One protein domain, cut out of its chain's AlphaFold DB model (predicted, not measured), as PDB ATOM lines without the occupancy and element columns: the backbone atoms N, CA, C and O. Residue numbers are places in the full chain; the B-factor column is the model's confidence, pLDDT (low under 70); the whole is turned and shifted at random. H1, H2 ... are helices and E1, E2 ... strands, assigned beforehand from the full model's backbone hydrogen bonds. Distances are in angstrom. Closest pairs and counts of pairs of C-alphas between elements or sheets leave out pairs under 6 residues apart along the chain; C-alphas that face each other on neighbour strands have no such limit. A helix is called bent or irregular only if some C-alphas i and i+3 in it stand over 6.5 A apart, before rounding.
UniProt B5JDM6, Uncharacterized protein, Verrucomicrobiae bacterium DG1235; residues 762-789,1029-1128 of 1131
ATOM      1  N   GLU A 762     153.907 154.930 164.019       75.00
ATOM      2  CA  GLU A 762     154.692 156.142 164.290       75.00
ATOM      3  C   GLU A 762     156.190 155.832 164.427       75.00
ATOM      4  O   GLU A 762     157.030 156.558 163.910       75.00
ATOM      5  N   GLU A 763     156.533 154.722 165.083       75.12
ATOM      6  CA  GLU A 763     157.912 154.277 165.305       75.12
ATOM      7  C   GLU A 763     158.572 153.828 163.995       75.12
ATOM      8  O   GLU A 763     159.681 154.259 163.692       75.12
ATOM      9  N   ASN A 764     157.854 153.083 163.149       79.75
ATOM     10  CA  ASN A 764     158.300 152.782 161.787       79.75
ATOM     11  C   ASN A 764     158.400 154.040 160.911       79.75
ATOM     12  O   ASN A 764     159.297 154.114 160.079       79.75
ATOM     13  N   GLN A 765     157.525 155.038 161.086       81.38
ATOM     14  CA  GLN A 765     157.631 156.317 160.371       81.38
ATOM     15  C   GLN A 765     158.836 157.148 160.834       81.38
ATOM     16  O   GLN A 765     159.504 157.740 159.993       81.38
ATOM     17  N   ALA A 766     159.146 157.179 162.133       76.81
ATOM     18  CA  ALA A 766     160.336 157.847 162.659       76.81
ATOM     19  C   ALA A 766     161.623 157.169 162.160       76.81
ATOM     20  O   ALA A 766     162.501 157.836 161.616       76.81
ATOM     21  N   ILE A 767     161.689 155.836 162.251       81.00
ATOM     22  CA  ILE A 767     162.814 155.040 161.746       81.00
ATOM     23  C   ILE A 767     162.969 155.214 160.224       81.00
ATOM     24  O   ILE A 767     164.083 155.428 159.754       81.00
ATOM     25  N   ALA A 768     161.876 155.199 159.451       79.75
ATOM     26  CA  ALA A 768     161.922 155.438 158.006       79.75
ATOM     27  C   ALA A 768     162.407 156.856 157.661       79.75
ATOM     28  O   ALA A 768     163.314 156.990 156.849       79.75
ATOM     29  N   LYS A 769     161.893 157.906 158.324       79.81
ATOM     30  CA  LYS A 769     162.370 159.290 158.135       79.81
ATOM     31  C   LYS A 769     163.867 159.431 158.428       79.81
ATOM     32  O   LYS A 769     164.579 160.089 157.674       79.81
ATOM     33  N   ALA A 770     164.350 158.817 159.509       75.19
ATOM     34  CA  ALA A 770     165.766 158.831 159.866       75.19
ATOM     35  C   ALA A 770     166.630 158.002 158.888       75.19
ATOM     36  O   ALA A 770     167.757 158.396 158.602       75.19
ATOM     37  N   ALA A 771     166.101 156.911 158.320       73.56
ATOM     38  CA  ALA A 771     166.772 156.116 157.288       73.56
ATOM     39  C   ALA A 771     166.812 156.815 155.914       73.56
ATOM     40  O   ALA A 771     167.862 156.822 155.276       73.56
ATOM     41  N   ASP A 772     165.725 157.457 155.474       74.38
ATOM     42  CA  ASP A 772     165.695 158.274 154.249       74.38
ATOM     43  C   ASP A 772     166.730 159.412 154.324       74.38
ATOM     44  O   ASP A 772     167.396 159.748 153.342       74.38
ATOM     45  N   LEU A 773     166.942 159.962 155.524       69.12
ATOM     46  CA  LEU A 773     167.975 160.962 155.780       69.12
ATOM     47  C   LEU A 773     169.407 160.450 155.619       69.12
ATOM     48  O   LEU A 773     170.288 161.264 155.351       69.12
ATOM     49  N   ALA A 774     169.660 159.141 155.687       67.62
ATOM     50  CA  ALA A 774     170.970 158.579 155.361       67.62
ATOM     51  C   ALA A 774     171.377 158.881 153.909       67.62
ATOM     52  O   ALA A 774     172.549 159.140 153.638       67.62
ATOM     53  N   ALA A 775     170.409 158.899 152.984       67.38
ATOM     54  CA  ALA A 775     170.645 159.221 151.578       67.38
ATOM     55  C   ALA A 775     170.933 160.718 151.354       67.38
ATOM     56  O   ALA A 775     171.713 161.067 150.468       67.38
ATOM     57  N   ASN A 776     170.349 161.596 152.178       71.62
ATOM     58  CA  ASN A 776     170.486 163.052 152.048       71.62
ATOM     59  C   ASN A 776     171.578 163.658 152.948       71.62
ATOM     60  O   ASN A 776     172.012 164.781 152.693       71.62
ATOM     61  N   LEU A 777     172.082 162.912 153.938       72.69
ATOM     62  CA  LEU A 777     173.093 163.336 154.914       72.69
ATOM     63  C   LEU A 777     174.319 164.013 154.283       72.69
ATOM     64  O   LEU A 777     174.827 164.981 154.838       72.69
ATOM     65  N   SER A 778     174.796 163.523 153.133       70.69
ATOM     66  CA  SER A 778     175.946 164.114 152.428       70.69
ATOM     67  C   SER A 778     175.704 165.591 152.071       70.69
ATOM     68  O   SER A 778     176.594 166.428 152.224       70.69
ATOM     69  N   ASN A 779     174.468 165.925 151.686       72.12
ATOM     70  CA  ASN A 779     174.045 167.290 151.382       72.12
ATOM     71  C   ASN A 779     173.920 168.108 152.678       72.12
ATOM     72  O   ASN A 779     174.513 169.178 152.784       72.12
ATOM     73  N   SER A 780     173.259 167.570 153.708       74.19
ATOM     74  CA  SER A 780     173.094 168.254 155.002       74.19
ATOM     75  C   SER A 780     174.436 168.507 155.725       74.19
ATOM     76  O   SER A 780     174.576 169.489 156.454       74.19
ATOM     77  N   ILE A 781     175.451 167.659 155.505       74.88
ATOM     78  CA  ILE A 781     176.840 167.888 155.946       74.88
ATOM     79  C   ILE A 781     177.508 168.985 155.104       74.88
ATOM     80  O   ILE A 781     178.187 169.848 155.663       74.88
ATOM     81  N   ALA A 782     177.316 168.997 153.781       73.75
ATOM     82  CA  ALA A 782     177.813 170.081 152.930       73.75
ATOM     83  C   ALA A 782     177.229 171.446 153.350       73.75
ATOM     84  O   ALA A 782     177.967 172.431 153.404       73.75
ATOM     85  N   ASP A 783     175.960 171.491 153.767       72.62
ATOM     86  CA  ASP A 783     175.308 172.696 154.291       72.62
ATOM     87  C   ASP A 783     175.932 173.209 155.604       72.62
ATOM     88  O   ASP A 783     176.015 174.426 155.792       72.62
ATOM     89  N   LEU A 784     176.414 172.335 156.501       70.56
ATOM     90  CA  LEU A 784     177.170 172.755 157.699       70.56
ATOM     91  C   LEU A 784     178.579 173.270 157.376       70.56
ATOM     92  O   LEU A 784     179.091 174.148 158.074       70.56
ATOM     93  N   ARG A 785     179.204 172.718 156.330       73.56
ATOM     94  CA  ARG A 785     180.524 173.137 155.830       73.56
ATOM     95  C   ARG A 785     180.460 174.432 155.011       73.56
ATOM     96  O   ARG A 785     181.484 175.097 154.851       73.56
ATOM     97  N   SER A 786     179.277 174.782 154.502       69.44
ATOM     98  CA  SER A 786     179.019 176.020 153.762       69.44
ATOM     99  C   SER A 786     179.172 177.273 154.637       69.44
ATOM    100  O   SER A 786     179.034 177.236 155.865       69.44
ATOM    101  N   ILE A 787     179.449 178.408 153.990       61.62
ATOM    102  CA  ILE A 787     179.468 179.712 154.659       61.62
ATOM    103  C   ILE A 787     178.008 180.182 154.820       61.62
ATOM    104  O   ILE A 787     177.287 180.181 153.824       61.62
ATOM    105  N   PRO A 788     177.555 180.630 156.008       56.81
ATOM    106  CA  PRO A 788     176.182 181.098 156.258       56.81
ATOM    107  C   PRO A 788     175.811 182.447 155.600       56.81
ATOM    108  O   PRO A 788     174.876 183.115 156.037       56.81
ATOM    109  N   ILE A 789     176.518 182.852 154.543       51.47
ATOM    110  CA  ILE A 789     176.123 183.969 153.677       51.47
ATOM    111  C   ILE A 789     174.838 183.563 152.930       51.47
ATOM    112  O   ILE A 789     174.592 182.377 152.701       51.47
ATOM    113  N   ALA A1029     191.562 178.901 157.612       83.19
ATOM    114  CA  ALA A1029     191.863 177.738 158.446       83.19
ATOM    115  C   ALA A1029     190.590 177.048 158.971       83.19
ATOM    116  O   ALA A1029     190.488 175.822 158.929       83.19
ATOM    117  N   LEU A1030     189.573 177.819 159.386       82.62
ATOM    118  CA  LEU A1030     188.250 177.283 159.738       82.62
ATOM    119  C   LEU A1030     187.575 176.565 158.561       82.62
ATOM    120  O   LEU A1030     186.937 175.531 158.754       82.62
ATOM    121  N   TRP A1031     187.689 177.085 157.338       78.88
ATOM    122  CA  TRP A1031     187.072 176.461 156.165       78.88
ATOM    123  C   TRP A1031     187.839 175.223 155.669       78.88
ATOM    124  O   TRP A1031     187.227 174.232 155.269       78.88
ATOM    125  N   GLU A1032     189.170 175.224 155.759       79.00
ATOM    126  CA  GLU A1032     189.998 174.037 155.516       79.00
ATOM    127  C   GLU A1032     189.706 172.929 156.548       79.00
ATOM    128  O   GLU A1032     189.559 171.764 156.169       79.00
ATOM    129  N   PHE A1033     189.500 173.284 157.824       79.31
ATOM    130  CA  PHE A1033     189.004 172.366 158.858       79.31
ATOM    131  C   PHE A1033     187.592 171.859 158.526       79.31
ATOM    132  O   PHE A1033     187.357 170.654 158.574       79.31
ATOM    133  N   SER A1034     186.639 172.733 158.160       79.94
ATOM    134  CA  SER A1034     185.241 172.321 157.929       79.94
ATOM    135  C   SER A1034     185.125 171.284 156.807       79.94
ATOM    136  O   SER A1034     184.462 170.259 156.986       79.94
ATOM    137  N   LYS A1035     185.833 171.493 155.687       77.44
ATOM    138  CA  LYS A1035     185.934 170.545 154.563       77.44
ATOM    139  C   LYS A1035     186.306 169.135 155.010       77.44
ATOM    140  O   LYS A1035     185.682 168.171 154.570       77.44
ATOM    141  N   ASN A1036     187.319 169.046 155.868       78.88
ATOM    142  CA  ASN A1036     187.947 167.798 156.284       78.88
ATOM    143  C   ASN A1036     187.371 167.245 157.601       78.88
ATOM    144  O   ASN A1036     187.820 166.204 158.069       78.88
ATOM    145  N   CYS A1037     186.403 167.936 158.206       79.56
ATOM    146  CA  CYS A1037     185.805 167.547 159.476       79.56
ATOM    147  C   CYS A1037     184.998 166.247 159.341       79.56
ATOM    148  O   CYS A1037     184.108 166.140 158.491       79.56
ATOM    149  N   GLU A1038     185.294 165.277 160.198       81.44
ATOM    150  CA  GLU A1038     184.585 164.009 160.319       81.44
ATOM    151  C   GLU A1038     183.462 164.121 161.365       81.44
ATOM    152  O   GLU A1038     183.550 164.887 162.328       81.44
ATOM    153  N   PHE A1039     182.384 163.359 161.159       80.81
ATOM    154  CA  PHE A1039     181.218 163.332 162.044       80.81
ATOM    155  C   PHE A1039     181.076 161.944 162.674       80.81
ATOM    156  O   PHE A1039     180.677 160.983 162.011       80.81
ATOM    157  N   GLU A1040     181.383 161.852 163.963       81.44
ATOM    158  CA  GLU A1040     181.262 160.629 164.759       81.44
ATOM    159  C   GLU A1040     179.891 160.602 165.462       81.44
ATOM    160  O   GLU A1040     179.578 161.552 166.189       81.44
ATOM    161  N   PRO A1041     179.061 159.555 165.286       83.50
ATOM    162  CA  PRO A1041     177.845 159.390 166.075       83.50
ATOM    163  C   PRO A1041     178.197 158.928 167.496       83.50
ATOM    164  O   PRO A1041     178.730 157.843 167.691       83.50
ATOM    165  N   ILE A1042     177.870 159.747 168.498       85.62
ATOM    166  CA  ILE A1042     178.155 159.479 169.924       85.62
ATOM    167  C   ILE A1042     176.907 159.061 170.724       85.62
ATOM    168  O   ILE A1042     176.963 158.849 171.940       85.62
ATOM    169  N   GLY A1043     175.756 159.008 170.055       87.06
ATOM    170  CA  GLY A1043     174.452 158.775 170.658       87.06
ATOM    171  C   GLY A1043     173.312 158.918 169.652       87.06
ATOM    172  O   GLY A1043     173.532 159.106 168.454       87.06
ATOM    173  N   TYR A1044     172.081 158.851 170.148       86.88
ATOM    174  CA  TYR A1044     170.858 159.044 169.370       86.88
ATOM    175  C   TYR A1044     169.732 159.615 170.237       86.88
ATOM    176  O   TYR A1044     169.799 159.606 171.465       86.88
ATOM    177  N   VAL A1045     168.683 160.121 169.600       86.19
ATOM    178  CA  VAL A1045     167.471 160.593 170.277       86.19
ATOM    179  C   VAL A1045     166.584 159.396 170.626       86.19
ATOM    180  O   VAL A1045     166.207 158.630 169.738       86.19
ATOM    181  N   SER A1046     166.223 159.221 171.899       82.94
ATOM    182  CA  SER A1046     165.350 158.129 172.345       82.94
ATOM    183  C   SER A1046     163.939 158.217 171.741       82.94
ATOM    184  O   SER A1046     163.559 159.209 171.113       82.94
ATOM    185  N   ARG A1047     163.119 157.184 171.988       76.06
ATOM    186  CA  ARG A1047     161.680 157.175 171.665       76.06
ATOM    187  C   ARG A1047     160.964 158.449 172.141       76.06
ATOM    188  O   ARG A1047     160.055 158.929 171.473       76.06
ATOM    189  N   ASP A1048     161.388 158.971 173.285       77.94
ATOM    190  CA  ASP A1048     160.712 160.010 174.061       77.94
ATOM    191  C   ASP A1048     161.305 161.410 173.809       77.94
ATOM    192  O   ASP A1048     161.029 162.349 174.553       77.94
ATOM    193  N   GLY A1049     162.144 161.555 172.773       78.12
ATOM    194  CA  GLY A1049     162.806 162.815 172.415       78.12
ATOM    195  C   GLY A1049     164.019 163.164 173.287       78.12
ATOM    196  O   GLY A1049     164.504 164.294 173.235       78.12
ATOM    197  N   VAL A1050     164.511 162.221 174.104       83.62
ATOM    198  CA  VAL A1050     165.601 162.449 175.066       83.62
ATOM    199  C   VAL A1050     166.939 161.954 174.497       83.62
ATOM    200  O   VAL A1050     167.027 160.794 174.095       83.62
ATOM    201  N   PRO A1051     168.006 162.773 174.487       84.69
ATOM    202  CA  PRO A1051     169.350 162.333 174.118       84.69
ATOM    203  C   PRO A1051     169.863 161.123 174.922       84.69
ATOM    204  O   PRO A1051     169.980 161.183 176.146       84.69
ATOM    205  N   ALA A1052     170.218 160.045 174.221       83.75
ATOM    206  CA  ALA A1052     170.853 158.844 174.757       83.75
ATOM    207  C   ALA A1052     172.282 158.714 174.197       83.75
ATOM    208  O   ALA A1052     172.481 158.720 172.984       83.75
ATOM    209  N   PHE A1053     173.277 158.593 175.078       84.38
ATOM    210  CA  PHE A1053     174.706 158.663 174.740       84.38
ATOM    211  C   PHE A1053     175.452 157.367 175.072       84.38
ATOM    212  O   PHE A1053     175.057 156.645 175.988       84.38
ATOM    213  N   ALA A1054     176.562 157.109 174.375       71.69
ATOM    214  CA  ALA A1054     177.417 155.942 174.623       71.69
ATOM    215  C   ALA A1054     178.163 155.991 175.964       71.69
ATOM    216  O   ALA A1054     178.296 154.977 176.648       71.69
ATOM    217  N   ASN A1055     178.626 157.175 176.354       73.94
ATOM    218  CA  ASN A1055     179.243 157.441 177.645       73.94
ATOM    219  C   ASN A1055     178.899 158.882 178.063       73.94
ATOM    220  O   ASN A1055     178.753 159.762 177.212       73.94
ATOM    221  N   SER A1056     178.781 159.149 179.364       66.88
ATOM    222  CA  SER A1056     178.626 160.517 179.872       66.88
ATOM    223  C   SER A1056     179.903 161.343 179.694       66.88
ATOM    224  O   SER A1056     179.827 162.544 179.462       66.88
ATOM    225  N   GLU A1057     181.074 160.701 179.745       66.25
ATOM    226  CA  GLU A1057     182.376 161.372 179.591       66.25
ATOM    227  C   GLU A1057     182.595 161.908 178.164       66.25
ATOM    228  O   GLU A1057     183.284 162.906 177.980       66.25
ATOM    229  N   SER A1058     181.973 161.307 177.140       61.22
ATOM    230  CA  SER A1058     182.105 161.739 175.736       61.22
ATOM    231  C   SER A1058     181.258 162.968 175.362       61.22
ATOM    232  O   SER A1058     181.190 163.321 174.184       61.22
ATOM    233  N   ILE A1059     180.603 163.593 176.346       72.88
ATOM    234  CA  ILE A1059     179.763 164.793 176.200       72.88
ATOM    235  C   ILE A1059     180.523 166.057 176.631       72.88
ATOM    236  O   ILE A1059     180.287 167.131 176.077       72.88
ATOM    237  N   GLU A1060     181.414 165.958 177.623       68.19
ATOM    238  CA  GLU A1060     182.064 167.134 178.209       68.19
ATOM    239  C   GLU A1060     182.924 167.874 177.169       68.19
ATOM    240  O   GLU A1060     183.749 167.286 176.474       68.19
ATOM    241  N   ASN A1061     182.707 169.189 177.069       66.69
ATOM    242  CA  ASN A1061     183.372 170.132 176.159       66.69
ATOM    243  C   ASN A1061     183.152 169.927 174.641       66.69
ATOM    244  O   ASN A1061     183.610 170.767 173.869       66.69
ATOM    245  N   LYS A1062     182.419 168.897 174.190       75.19
ATOM    246  CA  LYS A1062     182.138 168.683 172.757       75.19
ATOM    247  C   LYS A1062     181.009 169.574 172.225       75.19
ATOM    248  O   LYS A1062     179.958 169.703 172.856       75.19
ATOM    249  N   THR A1063     181.146 170.099 171.001       78.19
ATOM    250  CA  THR A1063     179.994 170.700 170.294       78.19
ATOM    251  C   THR A1063     179.113 169.608 169.686       78.19
ATOM    252  O   THR A1063     179.510 168.919 168.746       78.19
ATOM    253  N   LEU A1064     177.891 169.479 170.209       84.75
ATOM    254  CA  LEU A1064     176.941 168.454 169.783       84.75
ATOM    255  C   LEU A1064     176.004 168.922 168.667       84.75
ATOM    256  O   LEU A1064     175.435 170.015 168.711       84.75
ATOM    257  N   TRP A1065     175.779 168.026 167.711       84.88
ATOM    258  CA  TRP A1065     174.873 168.193 166.581       84.88
ATOM    259  C   TRP A1065     173.848 167.064 166.556       84.88
ATOM    260  O   TRP A1065     174.103 165.960 167.029       84.88
ATOM    261  N   THR A1066     172.683 167.313 165.976       84.81
ATOM    262  CA  THR A1066     171.673 166.289 165.708       84.81
ATOM    263  C   THR A1066     170.995 166.589 164.381       84.81
ATOM    264  O   THR A1066     170.887 167.751 163.983       84.81
ATOM    265  N   LEU A1067     170.545 165.560 163.670       75.62
ATOM    266  CA  LEU A1067     169.687 165.783 162.511       75.62
ATOM    267  C   LEU A1067     168.246 166.012 162.973       75.62
ATOM    268  O   LEU A1067     167.775 165.386 163.919       75.62
ATOM    269  N   ASN A1068     167.537 166.909 162.297       73.25
ATOM    270  CA  ASN A1068     166.092 167.056 162.406       73.25
ATOM    271  C   ASN A1068     165.462 166.333 161.207       73.25
ATOM    272  O   ASN A1068     165.719 166.683 160.055       73.25
ATOM    273  N   SER A1069     164.639 165.315 161.475       69.31
ATOM    274  CA  SER A1069     164.076 164.445 160.435       69.31
ATOM    275  C   SER A1069     162.724 164.895 159.881       69.31
ATOM    276  O   SER A1069     162.112 164.203 159.068       69.31
ATOM    277  N   GLU A1070     162.284 166.095 160.255       68.94
ATOM    278  CA  GLU A1070     161.133 166.776 159.658       68.94
ATOM    279  C   GLU A1070     161.559 167.777 158.579       68.94
ATOM    280  O   GLU A1070     160.883 167.892 157.561       68.94
ATOM    281  N   ASN A1071     162.698 168.459 158.768       68.75
ATOM    282  CA  ASN A1071     163.229 169.448 157.819       68.75
ATOM    283  C   ASN A1071     164.530 169.023 157.102       68.75
ATOM    284  O   ASN A1071     165.025 169.764 156.258       68.75
ATOM    285  N   GLN A1072     165.078 167.848 157.429       69.88
ATOM    286  CA  GLN A1072     166.311 167.264 156.871       69.88
ATOM    287  C   GLN A1072     167.607 168.073 157.099       69.88
ATOM    288  O   GLN A1072     168.637 167.808 156.471       69.88
ATOM    289  N   THR A1073     167.592 169.024 158.035       70.06
ATOM    290  CA  THR A1073     168.766 169.830 158.406       70.06
ATOM    291  C   THR A1073     169.556 169.196 159.551       70.06
ATOM    292  O   THR A1073     168.998 168.484 160.391       70.06
ATOM    293  N   ILE A1074     170.853 169.503 159.637       75.44
ATOM    294  CA  ILE A1074     171.629 169.277 160.861       75.44
ATOM    295  C   ILE A1074     171.537 170.540 161.721       75.44
ATOM    296  O   ILE A1074     171.831 171.639 161.256       75.44
ATOM    297  N   SER A1075     171.118 170.382 162.972       76.62
ATOM    298  CA  SER A1075     170.964 171.451 163.961       76.62
ATOM    299  C   SER A1075     171.918 171.231 165.136       76.62
ATOM    300  O   SER A1075     172.199 170.092 165.512       76.62
ATOM    301  N   ARG A1076     172.412 172.313 165.748       79.31
ATOM    302  CA  ARG A1076     173.186 172.229 166.997       79.31
ATOM    303  C   ARG A1076     172.252 171.745 168.111       79.31
ATOM    304  O   ARG A1076     171.164 172.296 168.280       79.31
ATOM    305  N   LEU A1077     172.648 170.710 168.848       78.75
ATOM    306  CA  LEU A1077     171.820 170.135 169.907       78.75
ATOM    307  C   LEU A1077     171.795 171.097 171.105       78.75
ATOM    308  O   LEU A1077     172.812 171.300 171.765       78.75
ATOM    309  N   SER A1078     170.632 171.686 171.385       70.69
ATOM    310  CA  SER A1078     170.401 172.525 172.566       70.69
ATOM    311  C   SER A1078     169.440 171.836 173.534       70.69
ATOM    312  O   SER A1078     168.603 171.031 173.127       70.69
ATOM    313  N   ALA A1079     169.507 172.195 174.818       59.78
ATOM    314  CA  ALA A1079     168.641 171.637 175.862       59.78
ATOM    315  C   ALA A1079     167.140 171.984 175.707       59.78
ATOM    316  O   ALA A1079     166.329 171.535 176.514       59.78
ATOM    317  N   ALA A1080     166.772 172.786 174.701       54.50
ATOM    318  CA  ALA A1080     165.400 173.203 174.411       54.50
ATOM    319  C   ALA A1080     164.864 172.676 173.064       54.50
ATOM    320  O   ALA A1080     163.696 172.907 172.750       54.50
ATOM    321  N   LEU A1081     165.679 171.985 172.253       59.88
ATOM    322  CA  LEU A1081     165.200 171.399 171.000       59.88
ATOM    323  C   LEU A1081     164.374 170.136 171.288       59.88
ATOM    324  O   LEU A1081     164.904 169.130 171.757       59.88
ATOM    325  N   ALA A1082     163.092 170.159 170.922       57.44
ATOM    326  CA  ALA A1082     162.343 168.929 170.698       57.44
ATOM    327  C   ALA A1082     162.965 168.216 169.487       57.44
ATOM    328  O   ALA A1082     162.914 168.723 168.365       57.44
ATOM    329  N   THR A1083     163.607 167.074 169.721       68.38
ATOM    330  CA  THR A1083     164.308 166.312 168.681       68.38
ATOM    331  C   THR A1083     163.485 165.096 168.268       68.38
ATOM    332  O   THR A1083     162.823 164.468 169.094       68.38
ATOM    333  N   SER A1084     163.471 164.780 166.971       76.94
ATOM    334  CA  SER A1084     162.684 163.658 166.453       76.94
ATOM    335  C   SER A1084     163.313 162.320 166.889       76.94
ATOM    336  O   SER A1084     164.539 162.189 166.816       76.94
ATOM    337  N   PRO A1085     162.519 161.315 167.307       82.19
ATOM    338  CA  PRO A1085     163.045 160.026 167.751       82.19
ATOM    339  C   PRO A1085     163.939 159.335 166.721       82.19
ATOM    340  O   PRO A1085     163.687 159.398 165.520       82.19
ATOM    341  N   TYR A1086     164.945 158.616 167.220       82.62
ATOM    342  CA  TYR A1086     165.921 157.822 166.467       82.62
ATOM    343  C   TYR A1086     166.891 158.594 165.555       82.62
ATOM    344  O   TYR A1086     167.751 157.976 164.927       82.62
ATOM    345  N   ASN A1087     166.850 159.929 165.536       85.19
ATOM    346  CA  ASN A1087     167.877 160.725 164.859       85.19
ATOM    347  C   ASN A1087     169.233 160.576 165.589       85.19
ATOM    348  O   ASN A1087     169.258 160.573 166.825       85.19
ATOM    349  N   PRO A1088     170.373 160.472 164.880       84.81
ATOM    350  CA  PRO A1088     171.677 160.365 165.527       84.81
ATOM    351  C   PRO A1088     172.119 161.698 166.150       84.81
ATOM    352  O   PRO A1088     171.719 162.788 165.719       84.81
ATOM    353  N   ILE A1089     172.986 161.593 167.156       86.94
ATOM    354  CA  ILE A1089     173.679 162.713 167.797       86.94
ATOM    355  C   ILE A1089     175.161 162.602 167.453       86.94
ATOM    356  O   ILE A1089     175.784 161.564 167.682       86.94
ATOM    357  N   LEU A1090     175.714 163.668 166.884       85.56
ATOM    358  CA  LEU A1090     177.042 163.702 166.283       85.56
ATOM    359  C   LEU A1090     177.964 164.638 167.061       85.56
ATOM    360  O   LEU A1090     177.541 165.719 167.478       85.56
ATOM    361  N   SER A1091     179.237 164.265 167.165       85.38
ATOM    362  CA  SER A1091     180.319 165.218 167.423       85.38
ATOM    363  C   SER A1091     181.156 165.437 166.166       85.38
ATOM    364  O   SER A1091     181.368 164.504 165.389       85.38
ATOM    365  N   ALA A1092     181.613 166.672 165.981       80.94
ATOM    366  CA  ALA A1092     182.390 167.117 164.832       80.94
ATOM    367  C   ALA A1092     183.865 167.296 165.225       80.94
ATOM    368  O   ALA A1092     184.169 168.072 166.134       80.94
ATOM    369  N   SER A1093     184.779 166.602 164.546       76.06
ATOM    370  CA  SER A1093     186.223 166.678 164.817       76.06
ATOM    371  C   SER A1093     187.052 166.709 163.532       76.06
ATOM    372  O   SER A1093     186.570 166.377 162.451       76.06
ATOM    373  N   TYR A1094     188.314 167.121 163.625       74.44
ATOM    374  CA  TYR A1094     189.272 167.062 162.516       74.44
ATOM    375  C   TYR A1094     190.616 166.573 163.044       74.44
ATOM    376  O   TYR A1094     191.134 167.109 164.021       74.44
ATOM    377  N   ALA A1095     191.154 165.514 162.431       71.12
ATOM    378  CA  ALA A1095     192.377 164.835 162.878       71.12
ATOM    379  C   ALA A1095     192.389 164.446 164.382       71.12
ATOM    380  O   ALA A1095     193.455 164.261 164.966       71.12
ATOM    381  N   GLY A1096     191.209 164.306 165.003       69.75
ATOM    382  CA  GLY A1096     191.029 164.007 166.430       69.75
ATOM    383  C   GLY A1096     190.860 165.219 167.362       69.75
ATOM    384  O   GLY A1096     190.612 165.007 168.544       69.75
ATOM    385  N   VAL A1097     190.951 166.457 166.862       74.50
ATOM    386  CA  VAL A1097     190.743 167.698 167.641       74.50
ATOM    387  C   VAL A1097     189.269 168.125 167.574       74.50
ATOM    388  O   VAL A1097     188.661 168.052 166.501       74.50
ATOM    389  N   ASP A1098     188.685 168.575 168.693       74.06
ATOM    390  CA  ASP A1098     187.306 169.093 168.709       74.06
ATOM    391  C   ASP A1098     187.216 170.495 168.085       74.06
ATOM    392  O   ASP A1098     188.114 171.331 168.218       74.06
ATOM    393  N   SER A1099     186.077 170.769 167.448       73.56
ATOM    394  CA  SER A1099     185.647 172.098 167.000       73.56
ATOM    395  C   SER A1099     185.967 173.259 167.962       73.56
ATOM    396  O   SER A1099     186.431 174.302 167.507       73.56
ATOM    397  N   ALA A1100     185.737 173.104 169.271       74.25
ATOM    398  CA  ALA A1100     185.907 174.172 170.257       74.25
ATOM    399  C   ALA A1100     187.388 174.425 170.587       74.25
ATOM    400  O   ALA A1100     187.836 175.572 170.579       74.25
ATOM    401  N   GLU A1101     188.154 173.352 170.798       78.56
ATOM    402  CA  GLU A1101     189.602 173.405 171.027       78.56
ATOM    403  C   GLU A1101     190.334 174.005 169.817       78.56
ATOM    404  O   GLU A1101     191.283 174.773 169.977       78.56
ATOM    405  N   PHE A1102     189.870 173.726 168.594       80.44
ATOM    406  CA  PHE A1102     190.429 174.346 167.395       80.44
ATOM    407  C   PHE A1102     190.182 175.857 167.333       80.44
ATOM    408  O   PHE A1102     191.116 176.599 167.037       80.44
ATOM    409  N   ILE A1103     188.970 176.332 167.648       81.06
ATOM    410  CA  ILE A1103     188.674 177.776 167.698       81.06
ATOM    411  C   ILE A1103     189.548 178.466 168.753       81.06
ATOM    412  O   ILE A1103     190.100 179.531 168.483       81.06
ATOM    413  N   GLU A1104     189.713 177.871 169.939       82.94
ATOM    414  CA  GLU A1104     190.557 178.439 170.997       82.94
ATOM    415  C   GLU A1104     192.035 178.497 170.580       82.94
ATOM    416  O   GLU A1104     192.668 179.549 170.698       82.94
ATOM    417  N   ASN A1105     192.580 177.412 170.024       84.25
ATOM    418  CA  ASN A1105     193.952 177.386 169.512       84.25
ATOM    419  C   ASN A1105     194.167 178.407 168.381       84.25
ATOM    420  O   ASN A1105     195.157 179.135 168.401       84.25
ATOM    421  N   LEU A1106     193.221 178.522 167.444       83.38
ATOM    422  CA  LEU A1106     193.291 179.454 166.317       83.38
ATOM    423  C   LEU A1106     193.201 180.923 166.766       83.38
ATOM    424  O   LEU A1106     193.972 181.760 166.293       83.38
ATOM    425  N   ASN A1107     192.316 181.234 167.721       84.94
ATOM    426  CA  ASN A1107     192.239 182.554 168.358       84.94
ATOM    427  C   ASN A1107     193.576 182.920 169.032       84.94
ATOM    428  O   ASN A1107     194.053 184.047 168.890       84.94
ATOM    429  N   ASN A1108     194.192 181.964 169.739       84.94
ATOM    430  CA  ASN A1108     195.463 182.147 170.445       84.94
ATOM    431  C   ASN A1108     196.666 182.301 169.493       84.94
ATOM    432  O   ASN A1108     197.521 183.155 169.727       84.94
ATOM    433  N   GLU A1109     196.740 181.516 168.415       83.25
ATOM    434  CA  GLU A1109     197.820 181.581 167.416       83.25
ATOM    435  C   GLU A1109     197.764 182.878 166.592       83.25
ATOM    436  O   GLU A1109     198.775 183.563 166.387       83.25
ATOM    437  N   LEU A1110     196.565 183.251 166.141       80.19
ATOM    438  CA  LEU A1110     196.365 184.401 165.262       80.19
ATOM    439  C   LEU A1110     196.065 185.704 166.019       80.19
ATOM    440  O   LEU A1110     196.021 186.767 165.401       80.19
ATOM    441  N   GLY A1111     195.905 185.662 167.345       81.25
ATOM    442  CA  GLY A1111     195.607 186.836 168.175       81.25
ATOM    443  C   GLY A1111     194.309 187.540 167.769       81.25
ATOM    444  O   GLY A1111     194.217 188.762 167.854       81.25
ATOM    445  N   THR A1112     193.343 186.778 167.255       82.25
ATOM    446  CA  THR A1112     192.096 187.272 166.661       82.25
ATOM    447  C   THR A1112     190.918 186.724 167.455       82.25
ATOM    448  O   THR A1112     190.872 185.536 167.746       82.25
ATOM    449  N   ASP A1113     189.959 187.578 167.806       85.44
ATOM    450  CA  ASP A1113     188.742 187.173 168.512       85.44
ATOM    451  C   ASP A1113     187.616 186.887 167.510       85.44
ATOM    452  O   ASP A1113     186.871 187.776 167.091       85.44
ATOM    453  N   LEU A1114     187.494 185.615 167.128       82.69
ATOM    454  CA  LEU A1114     186.477 185.143 166.186       82.69
ATOM    455  C   LEU A1114     185.047 185.154 166.762       82.69
ATOM    456  O   LEU A1114     184.098 184.885 166.027       82.69
ATOM    457  N   SER A1115     184.849 185.493 168.045       81.50
ATOM    458  CA  SER A1115     183.504 185.624 168.633       81.50
ATOM    459  C   SER A1115     182.799 186.938 168.265       81.50
ATOM    460  O   SER A1115     181.584 187.067 168.455       81.50
ATOM    461  N   GLN A1116     183.532 187.909 167.705       82.25
ATOM    462  CA  GLN A1116     182.986 189.216 167.343       82.25
ATOM    463  C   GLN A1116     181.956 189.125 166.212       82.25
ATOM    464  O   GLN A1116     182.079 188.355 165.258       82.25
ATOM    465  N   GLU A1117     180.947 189.992 166.288       81.31
ATOM    466  CA  GLU A1117     179.808 190.031 165.362       81.31
ATOM    467  C   GLU A1117     180.228 190.122 163.884       81.31
ATOM    468  O   GLU A1117     179.633 189.469 163.028       81.31
ATOM    469  N   GLY A1118     181.325 190.830 163.588       81.56
ATOM    470  CA  GLY A1118     181.879 190.949 162.237       81.56
ATOM    471  C   GLY A1118     182.270 189.618 161.576       81.56
ATOM    472  O   GLY A1118     182.186 189.515 160.352       81.56
ATOM    473  N   PHE A1119     182.651 188.594 162.350       83.00
ATOM    474  CA  PHE A1119     183.004 187.266 161.826       83.00
ATOM    475  C   PHE A1119     181.809 186.307 161.743       83.00
ATOM    476  O   PHE A1119     181.896 185.298 161.045       83.00
ATOM    477  N   THR A1120     180.681 186.616 162.397       81.56
ATOM    478  CA  THR A1120     179.545 185.680 162.555       81.56
ATOM    479  C   THR A1120     179.029 185.142 161.212       81.56
ATOM    480  O   THR A1120     178.677 183.969 161.124       81.56
ATOM    481  N   ASN A1121     179.061 185.958 160.151       78.88
ATOM    482  CA  ASN A1121     178.598 185.591 158.804       78.88
ATOM    483  C   ASN A1121     179.710 185.062 157.869       78.88
ATOM    484  O   ASN A1121     179.436 184.766 156.709       78.88
ATOM    485  N   LEU A1122     180.959 184.981 158.339       80.31
ATOM    486  CA  LEU A1122     182.113 184.442 157.597       80.31
ATOM    487  C   LEU A1122     182.544 183.059 158.103       80.31
ATOM    488  O   LEU A1122     183.122 182.276 157.355       80.31
ATOM    489  N   ILE A1123     182.262 182.767 159.371       82.44
ATOM    490  CA  ILE A1123     182.553 181.492 160.024       82.44
ATOM    491  C   ILE A1123     181.564 180.414 159.527       82.44
ATOM    492  O   ILE A1123     180.357 180.660 159.562       82.44
ATOM    493  N   PRO A1124     182.020 179.219 159.090       82.12
ATOM    494  CA  PRO A1124     181.128 178.113 158.729       82.12
ATOM    495  C   PRO A1124     180.182 177.736 159.876       82.12
ATOM    496  O   PRO A1124     180.584 177.765 161.042       82.12
ATOM    497  N   LYS A1125     178.944 177.323 159.560       77.75
ATOM    498  CA  LYS A1125     177.890 177.028 160.563       77.75
ATOM    499  C   LYS A1125     178.363 176.084 161.675       77.75
ATOM    500  O   LYS A1125     178.000 176.268 162.832       77.75
ATOM    501  N   LEU A1126     179.229 175.134 161.320       77.69
ATOM    502  CA  LEU A1126     179.904 174.181 162.205       77.69
ATOM    503  C   LEU A1126     180.580 174.792 163.454       77.69
ATOM    504  O   LEU A1126     180.692 174.116 164.472       77.69
ATOM    505  N   PHE A1127     181.028 176.048 163.391       79.06
ATOM    506  CA  PHE A1127     181.752 176.719 164.482       79.06
ATOM    507  C   PHE A1127     180.983 177.897 165.092       79.06
ATOM    508  O   PHE A1127     181.463 178.516 166.040       79.06
ATOM    509  N   GLN A1128     179.799 178.233 164.568       77.31
ATOM    510  CA  GLN A1128     178.996 179.321 165.119       77.31
ATOM    511  C   GLN A1128     178.559 178.974 166.550       77.31
ATOM    512  O   GLN A1128     177.977 177.914 166.814       77.31
TER     513      GLN A1128
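What this domain is: This is residues 762 to 789 and 1029 to 1128 of the 1131 residues of an uncharacterized protein of Verrucomicrobiae bacterium DG1235 (UniProt B5JDM6). A strongly twisted, curled five-stranded sheet makes the core, with the arm H1b near its edge strand E4 and the helices H2 and H3 near the end of E5; H1a and H3 lie toward opposite ends of the long axis. The 128 printed residues have three named helices and five named strands, in the order H1 H2 E1 E2 E3 E4 E5 H3. The sheet runs E2 E1 E5 E3 E4, antiparallel throughout; the class is mixed, helices and strands. It is compact, with a radius of gyration of the C-alphas of 15.3 A, and spans 51 by 32 by 27 A.

Where its parts are: Find E1 at residues 1038 to 1045, 20.1 A, bending by 62 degrees at residue 1042; E2 is 1051 to 1053, E3 1064 to 1067, E4 1074 to 1076, and E5 1088 to 1094, 19.1 A. H1 begins at C-alpha 762 (154.692, 156.142, 164.290); by its hydrogen bonds residues 762 to 785 were assigned as one helix, but it is bent, C-alphas 775 and 778 being 7.3 A apart, into H1a, 762 to 775, 20.6 A, and H1b, 778 to 785. H2 is 1029 to 1036; H3, 1099 to 1110, 16.4 A, ends at C-alpha 1110 (196.365, 184.401, 165.262).

How they stand to each other: Look first between E1 and E5: N 1040 and O 1091 are 3.0 A apart, within hydrogen-bond range. So are N 1052 and O 1044, 2.8 A, in the hairpin E1 and E2; N 1090 and O 1065, 2.8 A, between E5 and E3; and N 1075 and O 1066, 2.8 A, in the hairpin E3 and E4. H1b, H2 and H3 only graze the sheet; the closest C-alphas of H3 and E5 are those of Ser 1099 and Ser 1093, 5.9 A. H1b and H2 only just touch, with 3 pairs of C-alphas within 8 A, closest at Arg 785 and Ser 1034, 5.2 A. H1a is not on the sheet. Each O i to N i+4 pair is within range in H1b and H3, against 8 of 10 in H1a and 3 of 4 in H2.

The domain as a whole: The C-alphas of Glu 762 and Gly 1111, the two farthest apart, are 51.3 A apart. Residues 790 to 1028 are not printed; C-alphas 789 and 1029 are 17.6 A apart across the cut. The link E4 to E5 is long, and residues 1111 to 1128 hold no named element. Mean pLDDT of the printed part is 76.7, with 22 residues under 70, among them 786 to 789 and 1079 to 1083.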